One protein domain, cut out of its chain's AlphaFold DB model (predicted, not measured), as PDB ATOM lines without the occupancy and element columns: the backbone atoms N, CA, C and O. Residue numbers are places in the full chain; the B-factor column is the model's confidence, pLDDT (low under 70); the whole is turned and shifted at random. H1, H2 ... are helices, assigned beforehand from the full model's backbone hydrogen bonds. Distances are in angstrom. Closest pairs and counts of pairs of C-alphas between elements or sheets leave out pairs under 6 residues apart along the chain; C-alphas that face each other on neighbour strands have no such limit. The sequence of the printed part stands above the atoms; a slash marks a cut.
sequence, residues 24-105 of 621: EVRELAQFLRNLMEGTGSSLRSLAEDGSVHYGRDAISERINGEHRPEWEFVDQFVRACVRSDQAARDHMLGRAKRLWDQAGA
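AT A GLANCE: This is residues 24 to 105 of the 621 residues of the protein "Helix-turn-helix domain-containing protein" of Actinomadura sp. WMMB 499 (UniProt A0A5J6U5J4). The longest helix, H5, lies side by side with H1 and H4 in a three-helix bundle whose helix centres make a triangle, H1 and H4 running one way and H5 the other. Two short helices, H2 and H3, form a small second group on the side of H1 and H4 away from H5, with H3 packing on H1 at a steep angle. The printed part has 82 residues with five named helices, in the order H1, H2, H3, H4, H5, and no named strand; the class is all helix. It is compact, with a radius of gyration of the C-alphas of 11.5 A, and its outline is rounded, with spans of 33 by 30 by 19 A.

IN THESE COORDINATES: H5, residues 86 to 102, measures 24.4 A from first to last C-alpha and ends with C-alpha 102 at (-25.270, -13.261, 7.449). H1, residues 24 to 38, measures 20.9 A and begins with C-alpha 24 at (-20.065, -13.568, 4.137). H4, residues 71 to 81, measures 15.4 A. H3, residues 56 to 63, measures 10.8 A, and H2, residues 43 to 48, measures 8.6 A, with C-alpha 48 at (-9.327, -36.794, 18.453).

HOW THE PARTS SIT: H1, H4 and H5 form a bundle, three helices that touch one another at shallow tilts. H5 touches H1 with residues 96 to 102 alone, at 22 degrees and opposite ways; the closest C-alphas, those of Leu 28 and Leu 99, are 5.5 A apart. H4 and H5 are a helical hairpin, running opposite ways at a shallow tilt of 34 degrees, only just short of steep, with the closest C-alphas, of Arg 79 and Arg 89, 6.3 A apart. H1 touches H4 with residues 32 to 36 alone, the same way at 20 degrees; the closest C-alphas are those of Met 36 and Cys 81, at 5.9 A. H1 is the hub and also touches H3, with residues 29 to 33 alone, at a steep tilt of 52 degrees; the C-alphas of Ala 29 and Ile 63, the closest, are 4.9 A apart. H2 touches H3 at a steep tilt of 47 degrees, the closest C-alphas being those of Ala 47 and Arg 56, at 5.5 A. H2 and H4 are close but not clearly touching, with the C-alphas of Leu 46 and Ala 80 the closest, at 6.8 A. H3 and H4 are near each other, while H2 and H3 are both apart from H5. In H1, H2, H3, H4 and H5 every O i to N i+4 pair is within hydrogen-bond range.

THE WHOLE: The two C-alphas farthest apart, those of Glu 48 and Ala 105, are 33.2 A apart. The printed part has no cut; the links H1 to H2 and H4 to H5 are tight, those from H2 to H3 and H3 to H4 are short, and no link is long. The mean pLDDT of the printed part is 95.4, and no printed residue is under 70.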
ATOM      1  N   GLU A  24     -19.511 -13.278   2.816       93.69
ATOM      2  CA  GLU A  24     -20.065 -13.568   4.137       93.69
ATOM      3  C   GLU A  24     -19.662 -14.974   4.622       93.69
ATOM      4  O   GLU A  24     -19.323 -15.180   5.790       93.69
ATOM      5  N   VAL A  25     -19.608 -15.953   3.708       95.44
ATOM      6  CA  VAL A  25     -19.139 -17.316   4.016       95.44
ATOM      7  C   VAL A  25     -17.635 -17.318   4.311       95.44
ATOM      8  O   VAL A  25     -17.186 -18.011   5.230       95.44
ATOM      9  N   ARG A  26     -16.844 -16.511   3.589       94.81
ATOM     10  CA  ARG A  26     -15.405 -16.351   3.856       94.81
ATOM     11  C   ARG A  26     -15.147 -15.679   5.200       94.81
ATOM     12  O   ARG A  26     -14.232 -16.098   5.902       94.81
ATOM     13  N   GLU A  27     -15.943 -14.687   5.584       94.56
ATOM     14  CA  GLU A  27     -15.820 -14.021   6.885       94.56
ATOM     15  C   GLU A  27     -16.108 -14.976   8.047       94.56
ATOM     16  O   GLU A  27     -15.326 -15.037   9.001       94.56
ATOM     17  N   LEU A  28     -17.167 -15.788   7.941       97.12
ATOM     18  CA  LEU A  28     -17.447 -16.838   8.921       97.12
ATOM     19  C   LEU A  28     -16.287 -17.841   9.006       97.12
ATOM     20  O   LEU A  28     -15.815 -18.157  10.098       97.12
ATOM     21  N   ALA A  29     -15.791 -18.317   7.865       97.12
ATOM     22  CA  ALA A  29     -14.678 -19.260   7.823       97.12
ATOM     23  C   ALA A  29     -13.384 -18.666   8.407       97.12
ATOM     24  O   ALA A  29     -12.688 -19.331   9.179       97.12
ATOM     25  N   GLN A  30     -13.084 -17.397   8.115       96.62
ATOM     26  CA  GLN A  30     -11.947 -16.687   8.698       96.62
ATOM     27  C   GLN A  30     -12.088 -16.558  10.217       96.62
ATOM     28  O   GLN A  30     -11.118 -16.777  10.941       96.62
ATOM     29  N   PHE A  31     -13.289 -16.246  10.712       97.62
ATOM     30  CA  PHE A  31     -13.567 -16.183  12.144       97.62
ATOM     31  C   PHE A  31     -13.300 -17.529  12.832       97.62
ATOM     32  O   PHE A  31     -12.583 -17.566  13.832       97.62
ATOM     33  N   LEU A  32     -13.793 -18.638  12.269       97.56
ATOM     34  CA  LEU A  32     -13.558 -19.981  12.815       97.56
ATOM     35  C   LEU A  32     -12.070 -20.361  12.795       97.56
ATOM     36  O   LEU A  32     -11.561 -20.932  13.761       97.56
ATOM     37  N   ARG A  33     -11.339 -20.002  11.730       97.12
ATOM     38  CA  ARG A  33      -9.888 -20.226  11.652       97.12
ATOM     39  C   ARG A  33      -9.134 -19.442  12.726       97.12
ATOM     40  O   ARG A  33      -8.327 -20.049  13.428       97.12
ATOM     41  N   ASN A  34      -9.443 -18.154  12.887       96.12
ATOM     42  CA  ASN A  34      -8.831 -17.286  13.895       96.12
ATOM     43  C   ASN A  34      -9.125 -17.772  15.320       96.12
ATOM     44  O   ASN A  34      -8.248 -17.711  16.177       96.12
ATOM     45  N   LEU A  35     -10.338 -18.269  15.580       96.88
ATOM     46  CA  LEU A  35     -10.720 -18.796  16.892       96.88
ATOM     47  C   LEU A  35      -9.904 -20.044  17.257       96.88
ATOM     48  O   LEU A  35      -9.378 -20.147  18.365       96.88
ATOM     49  N   MET A  36      -9.759 -20.978  16.316       96.31
ATOM     50  CA  MET A  36      -8.935 -22.170  16.521       96.31
ATOM     51  C   MET A  36      -7.451 -21.808  16.703       96.31
ATOM     52  O   MET A  36      -6.793 -22.362  17.577       96.31
ATOM     53  N   GLU A  37      -6.924 -20.866  15.916       94.19
ATOM     54  CA  GLU A  37      -5.532 -20.412  16.042       94.19
ATOM     55  C   GLU A  37      -5.281 -19.691  17.374       94.19
ATOM     56  O   GLU A  37      -4.298 -19.987  18.050       94.19
ATOM     57  N   GLY A  38      -6.189 -18.807  17.796       93.44
ATOM     58  CA  GLY A  38      -6.074 -18.065  19.054       93.44
ATOM     59  C   GLY A  38      -6.180 -18.940  20.304       93.44
ATOM     60  O   GLY A  38      -5.594 -18.613  21.330       93.44
ATOM     61  N   THR A  39      -6.884 -20.071  20.217       94.31
ATOM     62  CA  THR A  39      -7.003 -21.045  21.316       94.31
ATOM     63  C   THR A  39      -5.901 -22.106  21.294       94.31
ATOM     64  O   THR A  39      -5.860 -22.963  22.170       94.31
ATOM     65  N   GLY A  40      -5.010 -22.082  20.293       94.06
ATOM     66  CA  GLY A  40      -3.969 -23.098  20.114       94.06
ATOM     67  C   GLY A  40      -4.511 -24.487  19.753       94.06
ATOM     68  O   GLY A  40      -3.759 -25.462  19.756       94.06
ATOM     69  N   SER A  41      -5.801 -24.593  19.426       94.81
ATOM     70  CA  SER A  41      -6.428 -25.855  19.049       94.81
ATOM     71  C   SER A  41      -5.946 -26.282  17.663       94.81
ATOM     72  O   SER A  41      -5.843 -25.482  16.733       94.81
ATOM     73  N   SER A  42      -5.649 -27.568  17.494       95.25
ATOM     74  CA  SER A  42      -5.320 -28.133  16.185       95.25
ATOM     75  C   SER A  42      -6.526 -28.877  15.614       95.25
ATOM     76  O   SER A  42      -7.337 -29.428  16.352       95.25
ATOM     77  N   LEU A  43      -6.630 -28.970  14.284       95.88
ATOM     78  CA  LEU A  43      -7.653 -29.809  13.638       95.88
ATOM     79  C   LEU A  43      -7.606 -31.261  14.132       95.88
ATOM     80  O   LEU A  43      -8.629 -31.934  14.196       95.88
ATOM     81  N   ARG A  44      -6.400 -31.734  14.462       95.56
ATOM     82  CA  ARG A  44      -6.169 -33.070  14.995       95.56
ATOM     83  C   ARG A  44      -6.757 -33.215  16.395       95.56
ATOM     84  O   ARG A  44      -7.537 -34.131  16.600       95.56
ATOM     85  N   SER A  45      -6.452 -32.288  17.303       94.88
ATOM     86  CA  SER A  45      -6.970 -32.325  18.676       94.88
ATOM     87  C   SER A  45      -8.489 -32.173  18.718       94.88
ATOM     88  O   SER A  45      -9.146 -32.886  19.458       94.88
ATOM     89  N   LEU A  46      -9.077 -31.317  17.875       95.94
ATOM     90  CA  LEU A  46     -10.538 -31.166  17.819       95.94
ATOM     91  C   LEU A  46     -11.254 -32.453  17.374       95.94
ATOM     92  O   LEU A  46     -12.331 -32.748  17.892       95.94
ATOM     93  N   ALA A  47     -10.652 -33.207  16.446       96.12
ATOM     94  CA  ALA A  47     -11.182 -34.480  15.959       96.12
ATOM     95  C   ALA A  47     -10.917 -35.648  16.928       96.12
ATOM     96  O   ALA A  47     -11.796 -36.480  17.129       96.12
ATOM     97  N   GLU A  48      -9.721 -35.722  17.521       95.19
ATOM     98  CA  GLU A  48      -9.327 -36.794  18.453       95.19
ATOM     99  C   GLU A  48     -10.042 -36.674  19.804       95.19
ATOM    100  O   GLU A  48     -10.469 -37.685  20.354       95.19
ATOM    101  N   ASP A  49     -10.266 -35.452  20.296       91.50
ATOM    102  CA  ASP A  49     -10.947 -35.222  21.576       91.50
ATOM    103  C   ASP A  49     -12.455 -35.536  21.518       91.50
ATOM    104  O   ASP A  49     -13.151 -35.401  22.522       91.50
ATOM    105  N   GLY A  50     -13.003 -35.874  20.341       91.06
ATOM    106  CA  GLY A  50     -14.434 -36.151  20.151       91.06
ATOM    107  C   GLY A  50     -15.351 -34.947  20.406       91.06
ATOM    108  O   GLY A  50     -16.570 -35.081  20.381       91.06
ATOM    109  N   SER A  51     -14.771 -33.768  20.643       90.69
ATOM    110  CA  SER A  51     -15.497 -32.536  20.976       90.69
ATOM    111  C   SER A  51     -16.304 -31.959  19.808       90.69
ATOM    112  O   SER A  51     -17.225 -31.174  20.020       90.69
ATOM    113  N   VAL A  52     -15.963 -32.357  18.582       95.44
ATOM    114  CA  VAL A  52     -16.667 -32.015  17.346       95.44
ATOM    115  C   VAL A  52     -16.959 -33.332  16.632       95.44
ATOM    116  O   VAL A  52     -16.028 -34.083  16.350       95.44
ATOM    117  N   HIS A  53     -18.224 -33.631  16.324       94.88
ATOM    118  CA  HIS A  53     -18.645 -34.935  15.772       94.88
ATOM    119  C   HIS A  53     -18.264 -35.157  14.292       94.88
ATOM    120  O   HIS A  53     -18.942 -35.872  13.557       94.88
ATOM    121  N   TYR A  54     -17.172 -34.548  13.833       96.56
ATOM    122  CA  TYR A  54     -16.742 -34.553  12.442       96.56
ATOM    123  C   TYR A  54     -15.282 -34.991  12.332       96.56
ATOM    124  O   TYR A  54     -14.431 -34.604  13.132       96.56
ATOM    125  N   GLY A  55     -14.976 -35.785  11.305       96.81
ATOM    126  CA  GLY A  55     -13.599 -36.169  11.001       96.81
ATOM    127  C   GLY A  55     -12.737 -34.958  10.632       96.81
ATOM    128  O   GLY A  55     -13.239 -33.942  10.151       96.81
ATOM    129  N   ARG A  56     -11.415 -35.076  10.807       96.69
ATOM    130  CA  ARG A  56     -10.441 -33.996  10.555       96.69
ATOM    131  C   ARG A  56     -10.627 -33.306   9.198       96.69
ATOM    132  O   ARG A  56     -10.544 -32.081   9.114       96.69
ATOM    133  N   ASP A  57     -10.861 -34.087   8.149       96.06
ATOM    134  CA  ASP A  57     -10.972 -33.569   6.785       96.06
ATOM    135  C   ASP A  57     -12.304 -32.821   6.578       96.06
ATOM    136  O   ASP A  57     -12.303 -31.746   5.985       96.06
ATOM    137  N   ALA A  58     -13.396 -33.286   7.197       96.44
ATOM    138  CA  ALA A  58     -14.686 -32.590   7.204       96.44
ATOM    139  C   ALA A  58     -14.634 -31.273   7.999       96.44
ATOM    140  O   ALA A  58     -15.205 -30.267   7.577       96.44
ATOM    141  N   ILE A  59     -13.913 -31.244   9.131       97.06
ATOM    142  CA  ILE A  59     -13.666 -29.993   9.867       97.06
ATOM    143  C   ILE A  59     -12.897 -29.018   8.969       97.06
ATOM    144  O   ILE A  59     -13.293 -27.862   8.855       97.06
ATOM    145  N   SER A  60     -11.829 -29.489   8.311       96.12
ATOM    146  CA  SER A  60     -11.009 -28.690   7.389       96.12
ATOM    147  C   SER A  60     -11.844 -28.088   6.257       96.12
ATOM    148  O   SER A  60     -11.797 -26.882   6.031       96.12
ATOM    149  N   GLU A  61     -12.651 -28.902   5.580       95.94
ATOM    150  CA  GLU A  61     -13.542 -28.476   4.497       95.94
ATOM    151  C   GLU A  61     -14.509 -27.373   4.953       95.94
ATOM    152  O   GLU A  61     -14.584 -26.304   4.341       95.94
ATOM    153  N   ARG A  62     -15.163 -27.568   6.103       96.44
ATOM    154  CA  ARG A  62     -16.144 -26.621   6.655       96.44
ATOM    155  C   ARG A  62     -15.533 -25.293   7.107       96.44
ATOM    156  O   ARG A  62     -16.187 -24.258   6.997       96.44
ATOM    157  N   ILE A  63     -14.277 -25.280   7.560       97.06
ATOM    158  CA  ILE A  63     -13.562 -24.033   7.899       97.06
ATOM    159  C   ILE A  63     -12.819 -23.408   6.708       97.06
ATOM    160  O   ILE A  63     -12.194 -22.357   6.863       97.06
ATOM    161  N   ASN A  64     -12.829 -24.034   5.526       96.19
ATOM    162  CA  ASN A  64     -12.245 -23.452   4.310       96.19
ATOM    163  C   ASN A  64     -13.172 -22.436   3.635       96.19
ATOM    164  O   ASN A  64     -12.728 -21.696   2.753       96.19
ATOM    165  N   GLY A  65     -14.432 -22.375   4.075       94.81
ATOM    166  CA  GLY A  65     -15.429 -21.432   3.583       94.81
ATOM    167  C   GLY A  65     -15.936 -21.742   2.182       94.81
ATOM    168  O   GLY A  65     -16.538 -20.872   1.577       94.81
ATOM    169  N   GLU A  66     -15.687 -22.944   1.656       94.75
ATOM    170  CA  GLU A  66     -16.204 -23.379   0.352       94.75
ATOM    171  C   GLU A  66     -17.739 -23.416   0.354       94.75
ATOM    172  O   GLU A  66     -18.389 -22.928  -0.571       94.75
ATOM    173  N   HIS A  67     -18.323 -23.905   1.449       95.38
ATOM    174  CA  HIS A  67     -19.761 -23.943   1.689       95.38
ATOM    175  C   HIS A  67     -20.087 -23.381   3.074       95.38
ATOM    176  O   HIS A  67     -19.256 -23.415   3.986       95.38
ATOM    177  N   ARG A  68     -21.313 -22.873   3.247       96.88
ATOM    178  CA  ARG A  68     -21.812 -22.443   4.558       96.88
ATOM    179  C   ARG A  68     -21.947 -23.678   5.464       96.88
ATOM    180  O   ARG A  68     -22.745 -24.555   5.138       96.88
ATOM    181  N   PRO A  69     -21.223 -23.759   6.595       97.44
ATOM    182  CA  PRO A  69     -21.380 -24.874   7.518       97.44
ATOM    183  C   PRO A  69     -22.744 -24.831   8.219       97.44
ATOM    184  O   PRO A  69     -23.345 -23.768   8.382       97.44
ATOM    185  N   GLU A  70     -23.224 -25.983   8.681       97.81
ATOM    186  CA  GLU A  70     -24.421 -26.083   9.524       97.81
ATOM    187  C   GLU A  70     -24.204 -25.366  10.867       97.81
ATOM    188  O   GLU A  70     -23.090 -25.339  11.393       97.81
ATOM    189  N   TRP A  71     -25.268 -24.800  11.450       97.88
ATOM    190  CA  TRP A  71     -25.161 -24.110  12.743       97.88
ATOM    191  C   TRP A  71     -24.659 -25.040  13.853       97.88
ATOM    192  O   TRP A  71     -23.848 -24.630  14.677       97.88
ATOM    193  N   GLU A  72     -25.098 -26.299  13.843       98.00
ATOM    194  CA  GLU A  72     -24.675 -27.311  14.810       98.00
ATOM    195  C   GLU A  72     -23.151 -27.504  14.814       98.00
ATOM    196  O   GLU A  72     -22.532 -27.551  15.874       98.00
ATOM    197  N   PHE A  73     -22.523 -27.506  13.636       98.12
ATOM    198  CA  PHE A  73     -21.067 -27.544  13.531       98.12
ATOM    199  C   PHE A  73     -20.413 -26.301  14.121       98.12
ATOM    200  O   PHE A  73     -19.422 -26.422  14.833       98.12
ATOM    201  N   VAL A  74     -20.951 -25.113  13.837       98.31
ATOM    202  CA  VAL A  74     -20.404 -23.854  14.359       98.31
ATOM    203  C   VAL A  74     -20.482 -23.820  15.888       98.31
ATOM    204  O   VAL A  74     -19.491 -23.475  16.530       98.31
ATOM    205  N   ASP A  75     -21.610 -24.225  16.478       98.19
ATOM    206  CA  ASP A  75     -21.781 -24.291  17.935       98.19
ATOM    207  C   ASP A  75     -20.803 -25.292  18.572       98.19
ATOM    208  O   ASP A  75     -20.035 -24.912  19.461       98.19
ATOM    209  N   GLN A  76     -20.739 -26.529  18.061       97.69
ATOM    210  CA  GLN A  76     -19.796 -27.548  18.543       97.69
ATOM    211  C   GLN A  76     -18.341 -27.076  18.418       97.69
ATOM    212  O   GLN A  76     -17.561 -27.197  19.362       97.69
ATOM    213  N   PHE A  77     -17.977 -26.476  17.284       98.00
ATOM    214  CA  PHE A  77     -16.622 -25.998  17.024       98.00
ATOM    215  C   PHE A  77     -16.207 -24.873  17.981       98.00
ATOM    216  O   PHE A  77     -15.095 -24.891  18.510       98.00
ATOM    217  N   VAL A  78     -17.093 -23.908  18.252       97.94
ATOM    218  CA  VAL A  78     -16.813 -22.810  19.193       97.94
ATOM    219  C   VAL A  78     -16.689 -23.336  20.624       97.94
ATOM    220  O   VAL A  78     -15.750 -22.962  21.328       97.94
ATOM    221  N   ARG A  79     -17.580 -24.243  21.049       97.44
ATOM    222  CA  ARG A  79     -17.510 -24.887  22.374       97.44
ATOM    223  C   ARG A  79     -16.226 -25.689  22.556       97.44
ATOM    224  O   ARG A  79     -15.628 -25.643  23.628       97.44
ATOM    225  N   ALA A  80     -15.799 -26.391  21.509       97.00
ATOM    226  CA  ALA A  80     -14.576 -27.177  21.514       97.00
ATOM    227  C   ALA A  80     -13.318 -26.301  21.607       97.00
ATOM    228  O   ALA A  80     -12.390 -26.666  22.327       97.00
ATOM    229  N   CYS A  81     -13.307 -25.143  20.934       97.25
ATOM    230  CA  CYS A  81     -12.202 -24.184  21.002       97.25
ATOM    231  C   CYS A  81     -12.143 -23.443  22.355       97.25
ATOM    232  O   CYS A  81     -11.055 -23.170  22.853       97.25
ATOM    233  N   VAL A  82     -13.289 -23.123  22.972       96.81
ATOM    234  CA  VAL A  82     -13.370 -22.325  24.214       96.81
ATOM    235  C   VAL A  82     -13.857 -23.198  25.382       96.81
ATOM    236  O   VAL A  82     -15.047 -23.228  25.714       96.81
ATOM    237  N   ARG A  83     -12.937 -23.958  25.998       91.56
ATOM    238  CA  ARG A  83     -13.261 -24.999  27.000       91.56
ATOM    239  C   ARG A  83     -13.473 -24.490  28.428       91.56
ATOM    240  O   ARG A  83     -14.389 -24.971  29.089       91.56
ATOM    241  N   SER A  84     -12.646 -23.559  28.892       86.00
ATOM    242  CA  SER A  84     -12.551 -23.194  30.313       86.00
ATOM    243  C   SER A  84     -13.479 -22.057  30.743       86.00
ATOM    244  O   SER A  84     -13.879 -22.019  31.899       86.00
ATOM    245  N   ASP A  85     -13.845 -21.155  29.833       93.06
ATOM    246  CA  ASP A  85     -14.600 -19.946  30.166       93.06
ATOM    247  C   ASP A  85     -15.981 -19.952  29.496       93.06
ATOM    248  O   ASP A  85     -16.115 -19.842  28.272       93.06
ATOM    249  N   GLN A  86     -17.019 -20.088  30.323       92.50
ATOM    250  CA  GLN A  86     -18.411 -20.118  29.882       92.50
ATOM    251  C   GLN A  86     -18.879 -18.755  29.347       92.50
ATOM    252  O   GLN A  86     -19.603 -18.721  28.353       92.50
ATOM    253  N   ALA A  87     -18.431 -17.642  29.933       88.06
ATOM    254  CA  ALA A  87     -18.812 -16.305  29.483       88.06
ATOM    255  C   ALA A  87     -18.150 -15.966  28.138       88.06
ATOM    256  O   ALA A  87     -18.820 -15.498  27.212       88.06
ATOM    257  N   ALA A  88     -16.858 -16.281  27.984       90.06
ATOM    258  CA  ALA A  88     -16.168 -16.132  26.703       90.06
ATOM    259  C   ALA A  88     -16.794 -17.019  25.618       90.06
ATOM    260  O   ALA A  88     -16.969 -16.580  24.479       90.06
ATOM    261  N   ARG A  89     -17.183 -18.252  25.964       96.44
ATOM    262  CA  ARG A  89     -17.886 -19.163  25.055       96.44
ATOM    263  C   ARG A  89     -19.214 -18.578  24.587       96.44
ATOM    264  O   ARG A  89     -19.451 -18.541  23.382       96.44
ATOM    265  N   ASP A  90     -20.051 -18.099  25.502       93.69
ATOM    266  CA  ASP A  90     -21.361 -17.532  25.165       93.69
ATOM    267  C   ASP A  90     -21.216 -16.266  24.301       93.69
ATOM    268  O   ASP A  90     -21.931 -16.093  23.309       93.69
ATOM    269  N   HIS A  91     -20.215 -15.428  24.591       94.00
ATOM    270  CA  HIS A  91     -19.876 -14.272  23.761       94.00
ATOM    271  C   HIS A  91     -19.454 -14.676  22.335       94.00
ATOM    272  O   HIS A  91     -19.956 -14.126  21.348       94.00
ATOM    273  N   MET A  92     -18.551 -15.656  22.209       96.81
ATOM    274  CA  MET A  92     -18.075 -16.139  20.910       96.81
ATOM    275  C   MET A  92     -19.186 -16.826  20.114       96.81
ATOM    276  O   MET A  92     -19.277 -16.604  18.907       96.81
ATOM    277  N   LEU A  93     -20.071 -17.583  20.770       97.44
ATOM    278  CA  LEU A  93     -21.257 -18.176  20.146       97.44
ATOM    279  C   LEU A  93     -22.211 -17.103  19.619       97.44
ATOM    280  O   LEU A  93     -22.657 -17.192  18.476       97.44
ATOM    281  N   GLY A  94     -22.468 -16.049  20.399       94.56
ATOM    282  CA  GLY A  94     -23.290 -14.923  19.955       94.56
ATOM    283  C   GLY A  94     -22.715 -14.223  18.720       94.56
ATOM    284  O   GLY A  94     -23.448 -13.882  17.791       94.56
ATOM    285  N   ARG A  95     -21.387 -14.046  18.663       97.25
ATOM    286  CA  ARG A  95     -20.706 -13.491  17.482       97.25
ATOM    287  C   ARG A  95     -20.756 -14.439  16.283       97.25
ATOM    288  O   ARG A  95     -21.074 -13.992  15.182       97.25
ATOM    289  N   ALA A  96     -20.477 -15.723  16.497       97.50
ATOM    290  CA  ALA A  96     -20.526 -16.750  15.462       97.50
ATOM    291  C   ALA A  96     -21.927 -16.858  14.846       97.50
ATOM    292  O   ALA A  96     -22.047 -16.979  13.629       97.50
ATOM    293  N   LYS A  97     -22.982 -16.744  15.667       97.69
ATOM    294  CA  LYS A  97     -24.375 -16.789  15.214       97.69
ATOM    295  C   LYS A  97     -24.696 -15.676  14.230       97.69
ATOM    296  O   LYS A  97     -25.207 -15.963  13.154       97.69
ATOM    297  N   ARG A  98     -24.303 -14.438  14.543       96.25
ATOM    298  CA  ARG A  98     -24.507 -13.288  13.645       96.25
ATOM    299  C   ARG A  98     -23.823 -13.486  12.290       96.25
ATOM    300  O   ARG A  98     -24.458 -13.267  11.264       96.25
ATOM    301  N   LEU A  99     -22.567 -13.938  12.282       96.12
ATOM    302  CA  LEU A  99     -21.833 -14.231  11.040       96.12
ATOM    303  C   LEU A  99     -22.466 -15.394  10.265       96.12
ATOM    304  O   LEU A  99     -22.542 -15.370   9.040       96.12
ATOM    305  N   TRP A 100     -22.955 -16.411  10.975       97.75
ATOM    306  CA  TRP A 100     -23.633 -17.548  10.365       97.75
ATOM    307  C   TRP A 100     -24.977 -17.168   9.738       97.75
ATOM    308  O   TRP A 100     -25.296 -17.668   8.658       97.75
ATOM    309  N   ASP A 101     -25.753 -16.292  10.377       95.56
ATOM    310  CA  ASP A 101     -27.010 -15.766   9.838       95.56
ATOM    311  C   ASP A 101     -26.747 -14.903   8.589       95.56
ATOM    312  O   ASP A 101     -27.411 -15.093   7.570       95.56
ATOM    313  N   GLN A 102     -25.714 -14.049   8.612       93.94
ATOM    314  CA  GLN A 102     -25.270 -13.261   7.449       93.94
ATOM    315  C   GLN A 102     -24.849 -14.151   6.274       93.94
ATOM    316  O   GLN A 102     -25.271 -13.928   5.142       93.94
ATOM    317  N   ALA A 103     -24.101 -15.223   6.543       95.12
ATOM    318  CA  ALA A 103     -23.729 -16.208   5.531       95.12
ATOM    319  C   ALA A 103     -24.937 -16.963   4.932       95.12
ATOM    320  O   ALA A 103     -24.800 -17.602   3.891       95.12
ATOM    321  N   GLY A 104     -26.108 -16.926   5.584       91.44
ATOM    322  CA  GLY A 104     -27.347 -17.545   5.105       91.44
ATOM    323  C   GLY A 104     -28.141 -16.716   4.103       91.44
ATOM    324  O   GLY A 104     -28.937 -17.284   3.360       91.44
ATOM    325  N   ALA A 105     -27.902 -15.407   4.057       87.44
ATOM    326  CA  ALA A 105     -28.485 -14.490   3.086       87.44
ATOM    327  C   ALA A 105     -27.353 -13.817   2.291       87.44
ATOM    328  O   ALA A 105     -27.133 -12.613   2.445       87.44
TER     329      ALA A 105